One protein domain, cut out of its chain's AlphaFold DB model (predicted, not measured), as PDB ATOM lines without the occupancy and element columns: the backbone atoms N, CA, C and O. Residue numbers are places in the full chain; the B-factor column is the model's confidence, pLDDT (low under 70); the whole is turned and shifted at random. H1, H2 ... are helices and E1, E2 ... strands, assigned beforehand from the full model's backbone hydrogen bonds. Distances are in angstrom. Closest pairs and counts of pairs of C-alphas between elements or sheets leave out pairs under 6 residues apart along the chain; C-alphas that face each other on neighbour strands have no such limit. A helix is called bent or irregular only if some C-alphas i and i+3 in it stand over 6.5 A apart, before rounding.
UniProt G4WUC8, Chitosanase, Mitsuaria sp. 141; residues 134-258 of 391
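This is residues 134 to 258 of the 391 residues of the protein "Chitosanase" of Mitsuaria sp. 141 (UniProt G4WUC8). A long helix, H4, bends into an L; its first arm, H4a, runs past two small sheets of two strands, E1 E2 and E3 E4, and its second arm, H4b, packs on H2. H3 crosses H4a and covers E3 E4, while the short H1 lies far from the other helices. The printed part has 125 residues, with four named helices and four named strands in the order E1 H1 E2 H2 H3 E3 E4 H4; both sheets are antiparallel and the class is mostly helix. It is compact, with a radius of gyration of the C-alphas of 13.4 A, and rounded, spanning 34 by 30 by 25 A.

E1, residues 136 to 138, and E2, residues 152 to 154, are antiparallel neighbours, with N 137 and O 153 2.9 A apart, within hydrogen-bond range. Residues 153 to 154 of E2 also pair, antiparallel, with residues 159 to 160. H1, residues 140 to 143, touches no helix. H2, residues 165 to 177, is only just irregular: C-alphas 171 and 174 are 6.8 A apart. With its residues 166 to 170 alone it touches H3, residues 185 to 196, about perpendicular at 77 degrees; the closest C-alphas are those of Phe 169 and Met 188, 6.9 A. E3, residues 203 to 206, and E4, residues 209 to 212, form a hairpin, with N 204 and O 211 2.9 A apart, within hydrogen-bond range. The closest C-alphas of H3 and E3, those of Leu 189 and Ala 205, are 5.5 A apart. H4, residues 221 to 258, was assigned as one helix by its hydrogen bonds but is bent, with C-alphas 240 and 243 9.1 A apart; its arms, H4a and H4b, touch only at the corner. The closest C-alphas of E1 and H4a are those of Cys 136 and Cys 231, 5.6 A. H3 touches H4a about perpendicular at 81 degrees, closest at Thr 196 and Ala 226, C-alphas 5.2 A apart. H2 touches H4b at a steep tilt of 38 degrees, opposite ways, closest at Ala 172 and Ser 248, C-alphas 4.6 A apart. Every O i to N i+4 pair is within hydrogen-bond range in H3, H4a and H4b, but 6 of 9 in H2; H1 is too short for such a pair.

E1 begins at C-alpha 136 (112.187, 71.128, 286.604). H2 measures 14.5 A and H3 16.3 A from first to last C-alpha. H4a, residues 221 to 240, measures 28.2 A; H4b, residues 243 to 258, measures 20.5 A and ends at C-alpha 258 (103.765, 52.083, 277.932).

The two C-alphas farthest apart, those of Gly 145 and Ser 181, are 38.3 A apart. The printed part has no cut and no long link. Its mean pLDDT is 96.3, and no printed residue is under 70.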
ATOM      1  N   ARG A 134     114.250  65.064 290.027       96.69
ATOM      2  CA  ARG A 134     113.971  66.369 290.647       96.69
ATOM      3  C   ARG A 134     114.053  67.533 289.643       96.69
ATOM      4  O   ARG A 134     113.766  68.681 289.997       96.69
ATOM      5  N   TYR A 135     114.461  67.262 288.405       95.25
ATOM      6  CA  TYR A 135     114.586  68.262 287.352       95.25
ATOM      7  C   TYR A 135     113.243  68.955 287.105       95.25
ATOM      8  O   TYR A 135     112.200  68.310 287.001       95.25
ATOM      9  N   CYS A 136     113.283  70.283 287.054       97.00
ATOM     10  CA  CYS A 136     112.187  71.128 286.604       97.00
ATOM     11  C   CYS A 136     112.791  72.427 286.088       97.00
ATOM     12  O   CYS A 136     113.446  73.147 286.850       97.00
ATOM     13  N   GLU A 137     112.586  72.716 284.813       97.06
ATOM     14  CA  GLU A 137     113.099  73.910 284.160       97.06
ATOM     15  C   GLU A 137     111.954  74.769 283.639       97.06
ATOM     16  O   GLU A 137     110.983  74.278 283.062       97.06
ATOM     17  N   VAL A 138     112.079  76.076 283.871       97.44
ATOM     18  CA  VAL A 138     111.113  77.067 283.411       97.44
ATOM     19  C   VAL A 138     111.465  77.480 281.994       97.44
ATOM     20  O   VAL A 138     112.432  78.222 281.794       97.44
ATOM     21  N   ASP A 139     110.602  77.106 281.056       93.81
ATOM     22  CA  ASP A 139     110.669  77.506 279.655       93.81
ATOM     23  C   ASP A 139     111.948  77.012 278.965       93.81
ATOM     24  O   ASP A 139     112.682  77.802 278.363       93.81
ATOM     25  N   TYR A 140     112.214  75.701 279.089       91.50
ATOM     26  CA  TYR A 140     113.366  75.022 278.480       91.50
ATOM     27  C   TYR A 140     113.512  75.394 277.001       91.50
ATOM     28  O   TYR A 140     114.600  75.753 276.553       91.50
ATOM     29  N   GLU A 141     112.405  75.413 276.252       89.88
ATOM     30  CA  GLU A 141     112.423  75.740 274.828       89.88
ATOM     31  C   GLU A 141     113.032  77.127 274.568       89.88
ATOM     32  O   GLU A 141     113.871  77.270 273.681       89.88
ATOM     33  N   ALA A 142     112.703  78.142 275.376       88.38
ATOM     34  CA  ALA A 142     113.270  79.481 275.209       88.38
ATOM     35  C   ALA A 142     114.773  79.506 275.486       88.38
ATOM     36  O   ALA A 142     115.510  80.198 274.784       88.38
ATOM     37  N   ALA A 143     115.224  78.765 276.502       85.06
ATOM     38  CA  ALA A 143     116.639  78.661 276.843       85.06
ATOM     39  C   ALA A 143     117.453  78.007 275.714       85.06
ATOM     40  O   ALA A 143     118.616  78.361 275.519       85.06
ATOM     41  N   GLN A 144     116.822  77.120 274.938       80.12
ATOM     42  CA  GLN A 144     117.422  76.458 273.777       80.12
ATOM     43  C   GLN A 144     117.156  77.164 272.436       80.12
ATOM     44  O   GLN A 144     117.619  76.700 271.398       80.12
ATOM     45  N   GLY A 145     116.424  78.283 272.421       83.62
ATOM     46  CA  GLY A 145     116.062  78.979 271.180       83.62
ATOM     47  C   GLY A 145     115.009  78.254 270.326       83.62
ATOM     48  O   GLY A 145     114.890  78.541 269.136       83.62
ATOM     49  N   ILE A 146     114.242  77.340 270.921       83.44
ATOM     50  CA  ILE A 146     113.117  76.631 270.302       83.44
ATOM     51  C   ILE A 146     111.871  77.535 270.345       83.44
ATOM     52  O   ILE A 146     111.531  78.125 271.378       83.44
ATOM     53  N   SER A 147     111.176  77.664 269.210       85.19
ATOM     54  CA  SER A 147     110.021  78.566 269.077       85.19
ATOM     55  C   SER A 147     108.795  78.110 269.860       85.19
ATOM     56  O   SER A 147     108.038  78.958 270.338       85.19
ATOM     57  N   ASP A 148     108.610  76.799 270.003       89.56
ATOM     58  CA  ASP A 148     107.508  76.217 270.764       89.56
ATOM     59  C   ASP A 148     107.514  76.704 272.219       89.56
ATOM     60  O   ASP A 148     108.553  77.033 272.803       89.56
ATOM     61  N   TYR A 149     106.324  76.750 272.815       95.75
ATOM     62  CA  TYR A 149     106.133  77.093 274.218       95.75
ATOM     63  C   TYR A 149     105.451  75.934 274.940       95.75
ATOM     64  O   TYR A 149     104.290  75.635 274.653       95.75
ATOM     65  N   ARG A 150     106.163  75.304 275.883       97.50
ATOM     66  CA  ARG A 150     105.649  74.160 276.656       97.50
ATOM     67  C   ARG A 150     105.496  74.443 278.158       97.50
ATOM     68  O   ARG A 150     105.019  73.602 278.919       97.50
ATOM     69  N   GLY A 151     105.808  75.668 278.586       97.94
ATOM     70  CA  GLY A 151     105.736  76.085 279.984       97.94
ATOM     71  C   GLY A 151     106.919  75.561 280.792       97.94
ATOM     72  O   GLY A 151     108.049  75.953 280.527       97.94
ATOM     73  N   ASN A 152     106.675  74.733 281.806       97.88
ATOM     74  CA  ASN A 152     107.736  74.034 282.530       97.88
ATOM     75  C   ASN A 152     107.935  72.633 281.967       97.88
ATOM     76  O   ASN A 152     106.936  71.970 281.706       97.88
ATOM     77  N   THR A 153     109.182  72.166 281.929       98.38
ATOM     78  CA  THR A 153     109.557  70.781 281.592       98.38
ATOM     79  C   THR A 153     110.166  70.119 282.824       98.38
ATOM     80  O   THR A 153     111.062  70.699 283.443       98.38
ATOM     81  N   PHE A 154     109.677  68.945 283.239       97.62
ATOM     82  CA  PHE A 154     110.100  68.341 284.509       97.62
ATOM     83  C   PHE A 154     110.028  66.810 284.565       97.62
ATOM     84  O   PHE A 154     109.293  66.159 283.822       97.62
ATOM     85  N   GLY A 155     110.766  66.241 285.522       97.12
ATOM     86  CA  GLY A 155     110.856  64.797 285.742       97.12
ATOM     87  C   GLY A 155     111.670  64.052 284.674       97.12
ATOM     88  O   GLY A 155     112.188  64.663 283.740       97.12
ATOM     89  N   PRO A 156     111.768  62.715 284.789       93.06
ATOM     90  CA  PRO A 156     112.705  61.905 284.006       93.06
ATOM     91  C   PRO A 156     112.330  61.751 282.524       93.06
ATOM     92  O   PRO A 156     113.162  61.311 281.743       93.06
ATOM     93  N   VAL A 157     111.090  62.077 282.143       92.50
ATOM     94  CA  VAL A 157     110.583  61.985 280.759       92.50
ATOM     95  C   VAL A 157     110.075  63.327 280.225       92.50
ATOM     96  O   VAL A 157     109.345  63.355 279.240       92.50
ATOM     97  N   GLY A 158     110.425  64.432 280.898       94.19
ATOM     98  CA  GLY A 158     110.114  65.785 280.440       94.19
ATOM     99  C   GLY A 158     108.620  66.085 280.316       94.19
ATOM    100  O   GLY A 158     108.193  66.576 279.277       94.19
ATOM    101  N   VAL A 159     107.833  65.820 281.365       97.75
ATOM    102  CA  VAL A 159     106.418  66.234 281.424       97.75
ATOM    103  C   VAL A 159     106.338  67.751 281.274       97.75
ATOM    104  O   VAL A 159     107.108  68.467 281.925       97.75
ATOM    105  N   THR A 160     105.403  68.250 280.463       98.31
ATOM    106  CA  THR A 160     105.262  69.683 280.187       98.31
ATOM    107  C   THR A 160     103.930  70.263 280.644       98.31
ATOM    108  O   THR A 160     102.863  69.709 280.379       98.31
ATOM    109  N   THR A 161     103.959  71.423 281.319       98.25
ATOM    110  CA  THR A 161     102.733  72.075 281.840       98.25
ATOM    111  C   THR A 161     101.749  72.487 280.748       98.25
ATOM    112  O   THR A 161     100.548  72.567 281.007       98.25
ATOM    113  N   VAL A 162     102.242  72.724 279.532       98.12
ATOM    114  CA  VAL A 162     101.448  72.773 278.299       98.12
ATOM    115  C   VAL A 162     101.781  71.509 277.509       98.12
ATOM    116  O   VAL A 162     102.895  71.383 277.002       98.12
ATOM    117  N   GLY A 163     100.851  70.559 277.447       95.69
ATOM    118  CA  GLY A 163     101.106  69.205 276.959       95.69
ATOM    119  C   GLY A 163     100.473  68.153 277.862       95.69
ATOM    120  O   GLY A 163      99.265  68.175 278.089       95.69
ATOM    121  N   ASP A 164     101.283  67.230 278.370       96.75
ATOM    122  CA  ASP A 164     100.851  66.036 279.106       96.75
ATOM    123  C   ASP A 164     100.635  66.262 280.616       96.75
ATOM    124  O   ASP A 164     100.134  65.374 281.315       96.75
ATOM    125  N   PHE A 165     100.931  67.457 281.143       98.69
ATOM    126  CA  PHE A 165     100.735  67.766 282.563       98.69
ATOM    127  C   PHE A 165      99.313  67.565 283.093       98.69
ATOM    128  O   PHE A 165      99.198  67.072 284.213       98.69
ATOM    129  N   PRO A 166      98.223  67.921 282.387       98.75
ATOM    130  CA  PRO A 166      96.883  67.683 282.917       98.75
ATOM    131  C   PRO A 166      96.620  66.207 283.210       98.75
ATOM    132  O   PRO A 166      96.031  65.872 284.241       98.75
ATOM    133  N   ASP A 167      97.104  65.313 282.350       98.44
ATOM    134  CA  ASP A 167      97.006  63.874 282.567       98.44
ATOM    135  C   ASP A 167      97.934  63.404 283.692       98.44
ATOM    136  O   ASP A 167      97.461  62.707 284.599       98.44
ATOM    137  N   TYR A 168      99.185  63.877 283.723       98.81
ATOM    138  CA  TYR A 168     100.101  63.647 284.847       98.81
ATOM    139  C   TYR A 168      99.469  64.072 286.180       98.81
ATOM    140  O   TYR A 168      99.469  63.313 287.150       98.81
ATOM    141  N   PHE A 169      98.873  65.264 286.238       98.81
ATOM    142  CA  PHE A 169      98.258  65.803 287.441       98.81
ATOM    143  C   PHE A 169      97.088  64.932 287.893       98.81
ATOM    144  O   PHE A 169      97.072  64.454 289.030       98.81
ATOM    145  N   LYS A 170      96.118  64.700 287.002       98.69
ATOM    146  CA  LYS A 170      94.849  64.047 287.349       98.69
ATOM    147  C   LYS A 170      95.005  62.562 287.652       98.69
ATOM    148  O   LYS A 170      94.327  62.044 288.540       98.69
ATOM    149  N   LYS A 171      95.870  61.869 286.909       98.12
ATOM    150  CA  LYS A 171      95.958  60.402 286.929       98.12
ATOM    151  C   LYS A 171      97.190  59.870 287.662       98.12
ATOM    152  O   LYS A 171      97.241  58.668 287.937       98.12
ATOM    153  N   ALA A 172      98.142  60.735 288.020       98.44
ATOM    154  CA  ALA A 172      99.338  60.340 288.755       98.44
ATOM    155  C   ALA A 172      99.636  61.230 289.975       98.44
ATOM    156  O   ALA A 172      99.533  60.764 291.110       98.44
ATOM    157  N   PHE A 173      99.976  62.504 289.791       98.56
ATOM    158  CA  PHE A 173     100.414  63.367 290.892       98.56
ATOM    159  C   PHE A 173      99.352  63.506 291.988       98.56
ATOM    160  O   PHE A 173      99.640  63.264 293.160       98.56
ATOM    161  N   ALA A 174      98.109  63.834 291.631       98.00
ATOM    162  CA  ALA A 174      97.050  64.015 292.615       98.00
ATOM    163  C   ALA A 174      96.731  62.714 293.389       98.00
ATOM    164  O   ALA A 174      96.730  62.767 294.623       98.00
ATOM    165  N   PRO A 175      96.566  61.537 292.748       97.38
ATOM    166  CA  PRO A 175      96.365  60.281 293.471       97.38
ATOM    167  C   PRO A 175      97.518  59.875 294.399       97.38
ATOM    168  O   PRO A 175      97.258  59.448 295.523       97.38
ATOM    169  N   TYR A 176      98.776  59.988 293.957       97.19
ATOM    170  CA  TYR A 176      99.916  59.448 294.714       97.19
ATOM    171  C   TYR A 176     100.527  60.437 295.708       97.19
ATOM    172  O   TYR A 176     100.930  60.015 296.791       97.19
ATOM    173  N   VAL A 177     100.602  61.724 295.359       96.69
ATOM    174  CA  VAL A 177     101.275  62.762 296.164       96.69
ATOM    175  C   VAL A 177     100.283  63.553 297.010       96.69
ATOM    176  O   VAL A 177     100.581  63.884 298.157       96.69
ATOM    177  N   LEU A 178      99.105  63.863 296.462       93.56
ATOM    178  CA  LEU A 178      98.085  64.655 297.164       93.56
ATOM    179  C   LEU A 178      97.013  63.791 297.846       93.56
ATOM    180  O   LEU A 178      96.179  64.323 298.572       93.56
ATOM    181  N   GLY A 179      97.001  62.476 297.603       95.50
ATOM    182  CA  GLY A 179      95.972  61.569 298.124       95.50
ATOM    183  C   GLY A 179      94.567  61.856 297.579       95.50
ATOM    184  O   GLY A 179      93.572  61.540 298.230       95.50
ATOM    185  N   LYS A 180      94.467  62.476 296.397       93.50
ATOM    186  CA  LYS A 180      93.208  62.891 295.770       93.50
ATOM    187  C   LYS A 180      92.868  61.977 294.595       93.50
ATOM    188  O   LYS A 180      93.437  62.091 293.513       93.50
ATOM    189  N   SER A 181      91.900  61.090 294.800       93.56
ATOM    190  CA  SER A 181      91.268  60.330 293.714       93.56
ATOM    191  C   SER A 181      90.285  61.203 292.923       93.56
ATOM    192  O   SER A 181      89.732  62.161 293.464       93.56
ATOM    193  N   ASN A 182      90.038  60.844 291.657       93.88
ATOM    194  CA  ASN A 182      89.109  61.536 290.749       93.88
ATOM    195  C   ASN A 182      89.401  63.039 290.592       93.88
ATOM    196  O   ASN A 182      88.480  63.851 290.542       93.88
ATOM    197  N   ALA A 183      90.684  63.408 290.543       97.94
ATOM    198  CA  ALA A 183      91.091  64.782 290.297       97.94
ATOM    199  C   ALA A 183      90.629  65.258 288.908       97.94
ATOM    200  O   ALA A 183      90.706  64.533 287.913       97.94
ATOM    201  N   THR A 184      90.153  66.496 288.857       98.50
ATOM    202  CA  THR A 184      89.588  67.152 287.673       98.50
ATOM    203  C   THR A 184      90.429  68.359 287.252       98.50
ATOM    204  O   THR A 184      91.339  68.782 287.971       98.50
ATOM    205  N   ASN A 185      90.098  68.981 286.117       98.50
ATOM    206  CA  ASN A 185      90.732  70.241 285.705       98.50
ATOM    207  C   ASN A 185      90.473  71.377 286.716       98.50
ATOM    208  O   ASN A 185      91.308  72.263 286.867       98.50
ATOM    209  N   ALA A 186      89.361  71.327 287.461       98.44
ATOM    210  CA  ALA A 186      89.080  72.288 288.525       98.44
ATOM    211  C   ALA A 186      90.003  72.088 289.741       98.44
ATOM    212  O   ALA A 186      90.494  73.070 290.295       98.44
ATOM    213  N   ASP A 187      90.299  70.838 290.119       98.56
ATOM    214  CA  ASP A 187      91.285  70.547 291.171       98.56
ATOM    215  C   ASP A 187      92.695  70.983 290.736       98.56
ATOM    216  O   ASP A 187      93.447  71.548 291.529       98.56
ATOM    217  N   MET A 188      93.036  70.776 289.459       98.81
ATOM    218  CA  MET A 188      94.300  71.234 288.873       98.81
ATOM    219  C   MET A 188      94.419  72.763 288.883       98.81
ATOM    220  O   MET A 188      95.456  73.300 289.274       98.81
ATOM    221  N   LEU A 189      93.350  73.471 288.508       98.69
ATOM    222  CA  LEU A 189      93.274  74.928 288.593       98.69
ATOM    223  C   LEU A 189      93.447  75.406 290.036       98.69
ATOM    224  O   LEU A 189      94.244  76.306 290.289       98.69
ATOM    225  N   ALA A 190      92.737  74.795 290.987       98.50
ATOM    226  CA  ALA A 190      92.834  75.142 292.401       98.50
ATOM    227  C   ALA A 190      94.262  74.949 292.937       98.50
ATOM    228  O   ALA A 190      94.780  75.828 293.627       98.50
ATOM    229  N   TRP A 191      94.925  73.853 292.558       98.69
ATOM    230  CA  TRP A 191      96.331  73.623 292.882       98.69
ATOM    231  C   TRP A 191      97.241  74.698 292.275       98.69
ATOM    232  O   TRP A 191      98.056  75.282 292.992       98.69
ATOM    233  N   GLY A 192      97.067  75.024 290.990       98.44
ATOM    234  CA  GLY A 192      97.827  76.078 290.311       98.44
ATOM    235  C   GLY A 192      97.675  77.442 290.989       98.44
ATOM    236  O   GLY A 192      98.669  78.121 291.256       98.44
ATOM    237  N   VAL A 193      96.447  77.817 291.353       98.50
ATOM    238  CA  VAL A 193      96.144  79.036 292.120       98.50
ATOM    239  C   VAL A 193      96.839  79.013 293.481       98.50
ATOM    240  O   VAL A 193      97.501  79.984 293.845       98.50
ATOM    241  N   GLN A 194      96.748  77.902 294.215       97.00
ATOM    242  CA  GLN A 194      97.326  77.763 295.553       97.00
ATOM    243  C   GLN A 194      98.850  77.927 295.553       97.00
ATOM    244  O   GLN A 194      99.387  78.653 296.389       97.00
ATOM    245  N   VAL A 195      99.560  77.260 294.640       97.38
ATOM    246  CA  VAL A 195     101.035  77.252 294.655       97.38
ATOM    247  C   VAL A 195     101.647  78.526 294.077       97.38
ATOM    248  O   VAL A 195     102.779  78.874 294.416       97.38
ATOM    249  N   THR A 196     100.914  79.243 293.221       97.44
ATOM    250  CA  THR A 196     101.411  80.464 292.568       97.44
ATOM    251  C   THR A 196     100.909  81.758 293.204       97.44
ATOM    252  O   THR A 196     101.576  82.784 293.076       97.44
ATOM    253  N   GLY A 197      99.743  81.737 293.857       97.38
ATOM    254  CA  GLY A 197      99.020  82.940 294.285       97.38
ATOM    255  C   GLY A 197      98.351  83.711 293.138       97.38
ATOM    256  O   GLY A 197      97.811  84.794 293.366       97.38
ATOM    257  N   VAL A 198      98.379  83.191 291.906       97.88
ATOM    258  CA  VAL A 198      97.706  83.798 290.747       97.88
ATOM    259  C   VAL A 198      96.218  83.461 290.798       97.88
ATOM    260  O   VAL A 198      95.834  82.323 291.035       97.88
ATOM    261  N   THR A 199      95.356  84.447 290.557       97.81
ATOM    262  CA  THR A 199      93.896  84.266 290.557       97.81
ATOM    263  C   THR A 199      93.432  83.294 289.466       97.81
ATOM    264  O   THR A 199      93.928  83.366 288.343       97.81
ATOM    265  N   ALA A 200      92.390  82.502 289.737       97.88
ATOM    266  CA  ALA A 200      91.864  81.482 288.821       97.88
ATOM    267  C   ALA A 200      91.577  81.983 287.389       97.88
ATOM    268  O   ALA A 200      91.941  81.320 286.427       97.88
ATOM    269  N   GLY A 201      91.000  83.183 287.234       97.81
ATOM    270  CA  GLY A 201      90.692  83.759 285.915       97.81
ATOM    271  C   GLY A 201      91.913  84.104 285.049       97.81
ATOM    272  O   GLY A 201      91.756  84.430 283.880       97.81
ATOM    273  N   ASN A 202      93.126  84.035 285.610       98.56
ATOM    274  CA  ASN A 202      94.383  84.251 284.897       98.56
ATOM    275  C   ASN A 202      95.093  82.935 284.534       98.56
ATOM    276  O   ASN A 202      96.249  82.980 284.128       98.56
ATOM    277  N   PHE A 203      94.439  81.781 284.661       98.75
ATOM    278  CA  PHE A 203      94.967  80.494 284.212       98.75
ATOM    279  C   PHE A 203      94.222  79.980 282.983       98.75
ATOM    280  O   PHE A 203      93.001  80.098 282.890       98.75
ATOM    281  N   LYS A 204      94.953  79.311 282.089       98.44
ATOM    282  CA  LYS A 204      94.378  78.240 281.272       98.44
ATOM    283  C   LYS A 204      94.531  76.934 282.056       98.44
ATOM    284  O   LYS A 204      95.646  76.609 282.449       98.44
ATOM    285  N   ALA A 205      93.429  76.237 282.319       98.31
ATOM    286  CA  ALA A 205      93.410  74.973 283.057       98.31
ATOM    287  C   ALA A 205      92.391  74.014 282.426       98.31
ATOM    288  O   ALA A 205      91.222  73.974 282.815       98.31
ATOM    289  N   ASP A 206      92.833  73.277 281.416       98.25
ATOM    290  CA  ASP A 206      92.031  72.313 280.661       98.25
ATOM    291  C   ASP A 206      92.841  71.038 280.379       98.25
ATOM    292  O   ASP A 206      93.918  70.844 280.937       98.25
ATOM    293  N   ASP A 207      92.329  70.152 279.524       98.06
ATOM    294  CA  ASP A 207      92.998  68.886 279.200       98.06
ATOM    295  C   ASP A 207      94.313  69.066 278.424       98.06
ATOM    296  O   ASP A 207      95.043  68.098 278.244       98.06
ATOM    297  N   THR A 208      94.629  70.288 277.983       97.50
ATOM    298  CA  THR A 208      95.826  70.599 277.190       97.50
ATOM    299  C   THR A 208      96.890  71.364 277.968       97.50
ATOM    300  O   THR A 208      98.054  71.366 277.566       97.50
ATOM    301  N   ALA A 209      96.522  72.064 279.047       97.94
ATOM    302  CA  ALA A 209      97.474  72.882 279.788       97.94
ATOM    303  C   ALA A 209      97.026  73.245 281.207       97.94
ATOM    304  O   ALA A 209      95.841  73.469 281.462       97.94
ATOM    305  N   LEU A 210      98.019  73.450 282.077       98.69
ATOM    306  CA  LEU A 210      97.954  74.351 283.228       98.69
ATOM    307  C   LEU A 210      98.972  75.484 283.019       98.69
ATOM    308  O   LEU A 210     100.158  75.308 283.296       98.69
ATOM    309  N   ASP A 211      98.522  76.646 282.548       98.75
ATOM    310  CA  ASP A 211      99.402  77.773 282.206       98.75
ATOM    311  C   ASP A 211      98.947  79.088 282.866       98.75
ATOM    312  O   ASP A 211      97.824  79.545 282.607       98.75
ATOM    313  N   PRO A 212      99.778  79.724 283.717       98.25
ATOM    314  CA  PRO A 212      99.499  81.053 284.244       98.25
ATOM    315  C   PRO A 212      99.717  82.134 283.177       98.25
ATOM    316  O   PRO A 212     100.743  82.195 282.503       98.25
ATOM    317  N   TYR A 213      98.777  83.070 283.090       98.56
ATOM    318  CA  TYR A 213      98.771  84.192 282.152       98.56
ATOM    319  C   TYR A 213      98.972  83.755 280.686       98.56
ATOM    320  O   TYR A 213      99.949  84.159 280.046       98.56
ATOM    321  N   PRO A 214      98.057  82.955 280.110       97.81
ATOM    322  CA  PRO A 214      98.224  82.386 278.768       97.81
ATOM    323  C   PRO A 214      98.358  83.441 277.659       97.81
ATOM    324  O   PRO A 214      99.029  83.201 276.663       97.81
ATOM    325  N   SER A 215      97.782  84.633 277.840       98.00
ATOM    326  CA  SER A 215      97.853  85.741 276.875       98.00
ATOM    327  C   SER A 215      99.099  86.624 277.006       98.00
ATOM    328  O   SER A 215      99.303  87.517 276.183       98.00
ATOM    329  N   ARG A 216      99.927  86.426 278.038       98.06
ATOM    330  CA  ARG A 216     101.159  87.203 278.232       98.06
ATOM    331  C   ARG A 216     102.338  86.551 277.520       98.06
ATOM    332  O   ARG A 216     102.384  85.335 277.354       98.06
ATOM    333  N   SER A 217     103.328  87.378 277.176       98.12
ATOM    334  CA  SER A 217     104.619  86.902 276.670       98.12
ATOM    335  C   SER A 217     105.215  85.838 277.597       98.12
ATOM    336  O   SER A 217     105.210  86.012 278.818       98.12
ATOM    337  N   ARG A 218     105.812  84.785 277.023       96.69
ATOM    338  CA  ARG A 218     106.577  83.762 277.765       96.69
ATOM    339  C   ARG A 218     107.709  84.357 278.616       96.69
ATOM    340  O   ARG A 218     108.062  83.814 279.659       96.69
ATOM    341  N   SER A 219     108.237  85.516 278.211       97.06
ATOM    342  CA  SER A 219     109.278  86.253 278.933       97.06
ATOM    343  C   SER A 219     108.749  87.242 279.981       97.06
ATOM    344  O   SER A 219     109.556  87.860 280.678       97.06
ATOM    345  N   ASP A 220     107.425  87.400 280.128       98.56
ATOM    346  CA  ASP A 220     106.841  88.288 281.140       98.56
ATOM    347  C   ASP A 220     107.305  87.892 282.545       98.56
ATOM    348  O   ASP A 220     107.244  86.726 282.945       98.56
ATOM    349  N   LYS A 221     107.731  88.886 283.330       98.25
ATOM    350  CA  LYS A 221     108.279  88.668 284.675       98.25
ATOM    351  C   LYS A 221     107.278  87.962 285.593       98.25
ATOM    352  O   LYS A 221     107.678  87.119 286.392       98.25
ATOM    353  N   THR A 222     105.991  88.294 285.480       97.81
ATOM    354  CA  THR A 222     104.938  87.713 286.326       97.81
ATOM    355  C   THR A 222     104.642  86.278 285.906       97.81
ATOM    356  O   THR A 222     104.572  85.397 286.762       97.81
ATOM    357  N   LYS A 223     104.540  86.023 284.594       98.62
ATOM    358  CA  LYS A 223     104.376  84.671 284.043       98.62
ATOM    359  C   LYS A 223     105.527  83.751 284.451       98.62
ATOM    360  O   LYS A 223     105.283  82.701 285.042       98.62
ATOM    361  N   ARG A 224     106.778  84.181 284.249       98.38
ATOM    362  CA  ARG A 224     107.965  83.414 284.663       98.38
ATOM    363  C   ARG A 224     107.988  83.145 286.166       98.38
ATOM    364  O   ARG A 224     108.288  82.029 286.561       98.38
ATOM    365  N   ALA A 225     107.625  84.118 287.003       98.00
ATOM    366  CA  ALA A 225     107.565  83.912 288.451       98.00
ATOM    367  C   ALA A 225     106.526  82.849 288.855       98.00
ATOM    368  O   ALA A 225     106.812  82.019 289.718       98.00
ATOM    369  N   ALA A 226     105.347  82.843 288.225       98.50
ATOM    370  CA  ALA A 226     104.323  81.827 288.466       98.50
ATOM    371  C   ALA A 226     104.788  80.430 288.015       98.50
ATOM    372  O   ALA A 226     104.660  79.467 288.771       98.50
ATOM    373  N   LEU A 227     105.416  80.329 286.842       98.50
ATOM    374  CA  LEU A 227     106.032  79.090 286.357       98.50
ATOM    375  C   LEU A 227     107.126  78.578 287.312       98.50
ATOM    376  O   LEU A 227     107.120  77.404 287.683       98.50
ATOM    377  N   THR A 228     107.997  79.458 287.818       98.19
ATOM    378  CA  THR A 228     109.002  79.108 288.836       98.19
ATOM    379  C   THR A 228     108.360  78.557 290.110       98.19
ATOM    380  O   THR A 228     108.882  77.612 290.700       98.19
ATOM    381  N   LYS A 229     107.225  79.116 290.551       97.25
ATOM    382  CA  LYS A 229     106.503  78.617 291.733       97.25
ATOM    383  C   LYS A 229     105.929  77.218 291.518       97.25
ATOM    384  O   LYS A 229     106.026  76.400 292.429       97.25
ATOM    385  N   ILE A 230     105.418  76.922 290.323       98.25
ATOM    386  CA  ILE A 230     104.984  75.568 289.949       98.25
ATOM    387  C   ILE A 230     106.164  74.588 290.042       98.25
ATOM    388  O   ILE A 230     106.041  73.562 290.710       98.25
ATOM    389  N   CYS A 231     107.330  74.929 289.475       97.50
ATOM    390  CA  CYS A 231     108.531  74.095 289.621       97.50
ATOM    391  C   CYS A 231     108.938  73.904 291.086       97.50
ATOM    392  O   CYS A 231     109.210  72.782 291.509       97.50
ATOM    393  N   GLY A 232     108.933  74.977 291.879       94.00
ATOM    394  CA  GLY A 232     109.239  74.909 293.306       94.00
ATOM    395  C   GLY A 232     108.291  73.983 294.075       94.00
ATOM    396  O   GLY A 232     108.743  73.242 294.945       94.00
ATOM    397  N   ALA A 233     107.000  73.967 293.736       96.12
ATOM    398  CA  ALA A 233     106.021  73.076 294.357       96.12
ATOM    399  C   ALA A 233     106.249  71.599 293.989       96.12
ATOM    400  O   ALA A 233     106.197  70.737 294.865       96.12
ATOM    401  N   LEU A 234     106.558  71.304 292.721       97.62
ATOM    402  CA  LEU A 234     106.888  69.946 292.266       97.62
ATOM    403  C   LEU A 234     108.181  69.434 292.915       97.62
ATOM    404  O   LEU A 234     108.230  68.315 293.418       97.62
ATOM    405  N   GLN A 235     109.206  70.280 292.995       93.19
ATOM    406  CA  GLN A 235     110.454  69.956 293.687       93.19
ATOM    407  C   GLN A 235     110.250  69.779 295.197       93.19
ATOM    408  O   GLN A 235     110.823  68.869 295.785       93.19
ATOM    409  N   SER A 236     109.372  70.574 295.815       89.69
ATOM    410  CA  SER A 236     109.001  70.394 297.225       89.69
ATOM    411  C   SER A 236     108.300  69.051 297.461       89.69
ATOM    412  O   SER A 236     108.504  68.426 298.502       89.69
ATOM    413  N   ALA A 237     107.497  68.575 296.505       91.56
ATOM    414  CA  ALA A 237     106.895  67.246 296.575       91.56
ATOM    415  C   ALA A 237     107.950  66.132 296.503       91.56
ATOM    416  O   ALA A 237     107.862  65.175 297.269       91.56
ATOM    417  N   PHE A 238     108.974  66.277 295.656       94.12
ATOM    418  CA  PHE A 238     110.124  65.368 295.658       94.12
ATOM    419  C   PHE A 238     110.860  65.392 297.006       94.12
ATOM    420  O   PHE A 238     111.157  64.339 297.563       94.12
ATOM    421  N   ASP A 239     111.120  66.576 297.562       86.38
ATOM    422  CA  ASP A 239     111.894  66.724 298.802       86.38
ATOM    423  C   ASP A 239     111.163  66.162 300.034       86.38
ATOM    424  O   ASP A 239     111.793  65.622 300.940       86.38
ATOM    425  N   THR A 240     109.832  66.276 300.079       84.19
ATOM    426  CA  THR A 240     109.017  65.868 301.240       84.19
ATOM    427  C   THR A 240     108.411  64.473 301.112       84.19
ATOM    428  O   THR A 240     108.162  63.817 302.121       84.19
ATOM    429  N   GLN A 241     108.156  64.013 299.887       90.50
ATOM    430  CA  GLN A 241     107.466  62.758 299.591       90.50
ATOM    431  C   GLN A 241     108.122  62.027 298.406       90.50
ATOM    432  O   GLN A 241     107.427  61.571 297.495       90.50
ATOM    433  N   GLN A 242     109.457  61.909 298.422       95.75
ATOM    434  CA  GLN A 242     110.270  61.395 297.309       95.75
ATOM    435  C   GLN A 242     109.687  60.138 296.655       95.75
ATOM    436  O   GLN A 242     109.398  60.153 295.462       95.75
ATOM    437  N   ASP A 243     109.431  59.082 297.430       95.19
ATOM    438  CA  ASP A 243     108.916  57.817 296.895       95.19
ATOM    439  C   ASP A 243     107.558  57.979 296.201       95.19
ATOM    440  O   ASP A 243     107.328  57.404 295.142       95.19
ATOM    441  N   LYS A 244     106.648  58.787 296.759       95.56
ATOM    442  CA  LYS A 244     105.315  59.015 296.176       95.56
ATOM    443  C   LYS A 244     105.385  59.835 294.895       95.56
ATOM    444  O   LYS A 244     104.671  59.530 293.943       95.56
ATOM    445  N   TYR A 245     106.262  60.833 294.864       98.12
ATOM    446  CA  TYR A 245     106.517  61.637 293.674       98.12
ATOM    447  C   TYR A 245     107.186  60.812 292.561       98.12
ATOM    448  O   TYR A 245     106.816  60.897 291.392       98.12
ATOM    449  N   VAL A 246     108.130  59.941 292.912       98.56
ATOM    450  CA  VAL A 246     108.747  58.998 291.967       98.56
ATOM    451  C   VAL A 246     107.707  58.003 291.441       98.56
ATOM    452  O   VAL A 246     107.616  57.790 290.232       98.56
ATOM    453  N   MET A 247     106.851  57.456 292.312       98.62
ATOM    454  CA  MET A 247     105.732  56.596 291.906       98.62
ATOM    455  C   MET A 247     104.753  57.307 290.961       98.62
ATOM    456  O   MET A 247     104.248  56.656 290.047       98.62
ATOM    457  N   SER A 248     104.484  58.610 291.130       98.56
ATOM    458  CA  SER A 248     103.625  59.337 290.184       98.56
ATOM    459  C   SER A 248     104.262  59.456 288.804       98.56
ATOM    460  O   SER A 248     103.581  59.248 287.806       98.56
ATOM    461  N   HIS A 249     105.569  59.705 288.717       98.81
ATOM    462  CA  HIS A 249     106.262  59.691 287.425       98.81
ATOM    463  C   HIS A 249     106.240  58.305 286.781       98.81
ATOM    464  O   HIS A 249     105.876  58.192 285.615       98.81
ATOM    465  N   TYR A 250     106.491  57.234 287.537       98.81
ATOM    466  CA  TYR A 250     106.325  55.869 287.024       98.81
ATOM    467  C   TYR A 250     104.903  55.586 286.524       98.81
ATOM    468  O   TYR A 250     104.734  55.024 285.444       98.81
ATOM    469  N   ALA A 251     103.873  55.996 287.265       98.69
ATOM    470  CA  ALA A 251     102.484  55.807 286.857       98.69
ATOM    471  C   ALA A 251     102.114  56.609 285.600       98.69
ATOM    472  O   ALA A 251     101.305  56.149 284.796       98.69
ATOM    473  N   HIS A 252     102.695  57.797 285.423       98.62
ATOM    474  CA  HIS A 252     102.526  58.582 284.201       98.62
ATOM    475  C   HIS A 252     103.209  57.917 283.012       98.62
ATOM    476  O   HIS A 252     102.589  57.744 281.970       98.62
ATOM    477  N   ILE A 253     104.445  57.442 283.186       98.62
ATOM    478  CA  ILE A 253     105.169  56.692 282.152       98.62
ATOM    479  C   ILE A 253     104.385  55.433 281.737       98.62
ATOM    480  O   ILE A 253     104.300  55.123 280.548       98.62
ATOM    481  N   ASP A 254     103.773  54.722 282.689       98.44
ATOM    482  CA  ASP A 254     102.891  53.580 282.405       98.44
ATOM    483  C   ASP A 254     101.736  53.975 281.470       98.44
ATOM    484  O   ASP A 254     101.524  53.362 280.425       98.44
ATOM    485  N   GLN A 255     101.008  55.032 281.825       97.44
ATOM    486  CA  GLN A 255      99.769  55.414 281.148       97.44
ATOM    487  C   GLN A 255     100.000  56.138 279.821       97.44
ATOM    488  O   GLN A 255      99.293  55.867 278.852       97.44
ATOM    489  N   ASP A 256     100.972  57.043 279.773       97.81
ATOM    490  CA  ASP A 256     101.214  57.926 278.631       97.81
ATOM    491  C   ASP A 256     102.224  57.338 277.633       97.81
ATOM    492  O   ASP A 256     102.194  57.639 276.437       97.81
ATOM    493  N   LYS A 257     103.116  56.450 278.094       97.44
ATOM    494  CA  LYS A 257     104.144  55.841 277.235       97.44
ATOM    495  C   LYS A 257     103.894  54.351 277.015       97.44
ATOM    496  O   LYS A 257     103.702  53.923 275.876       97.44
ATOM    497  N   LEU A 258     103.850  53.543 278.075       98.50
ATOM    498  CA  LEU A 258     103.765  52.083 277.932       98.50
ATOM    499  C   LEU A 258     102.424  51.620 277.344       98.50
ATOM    500  O   LEU A 258     102.415  50.804 276.422       98.50
TER     501      LEU A 258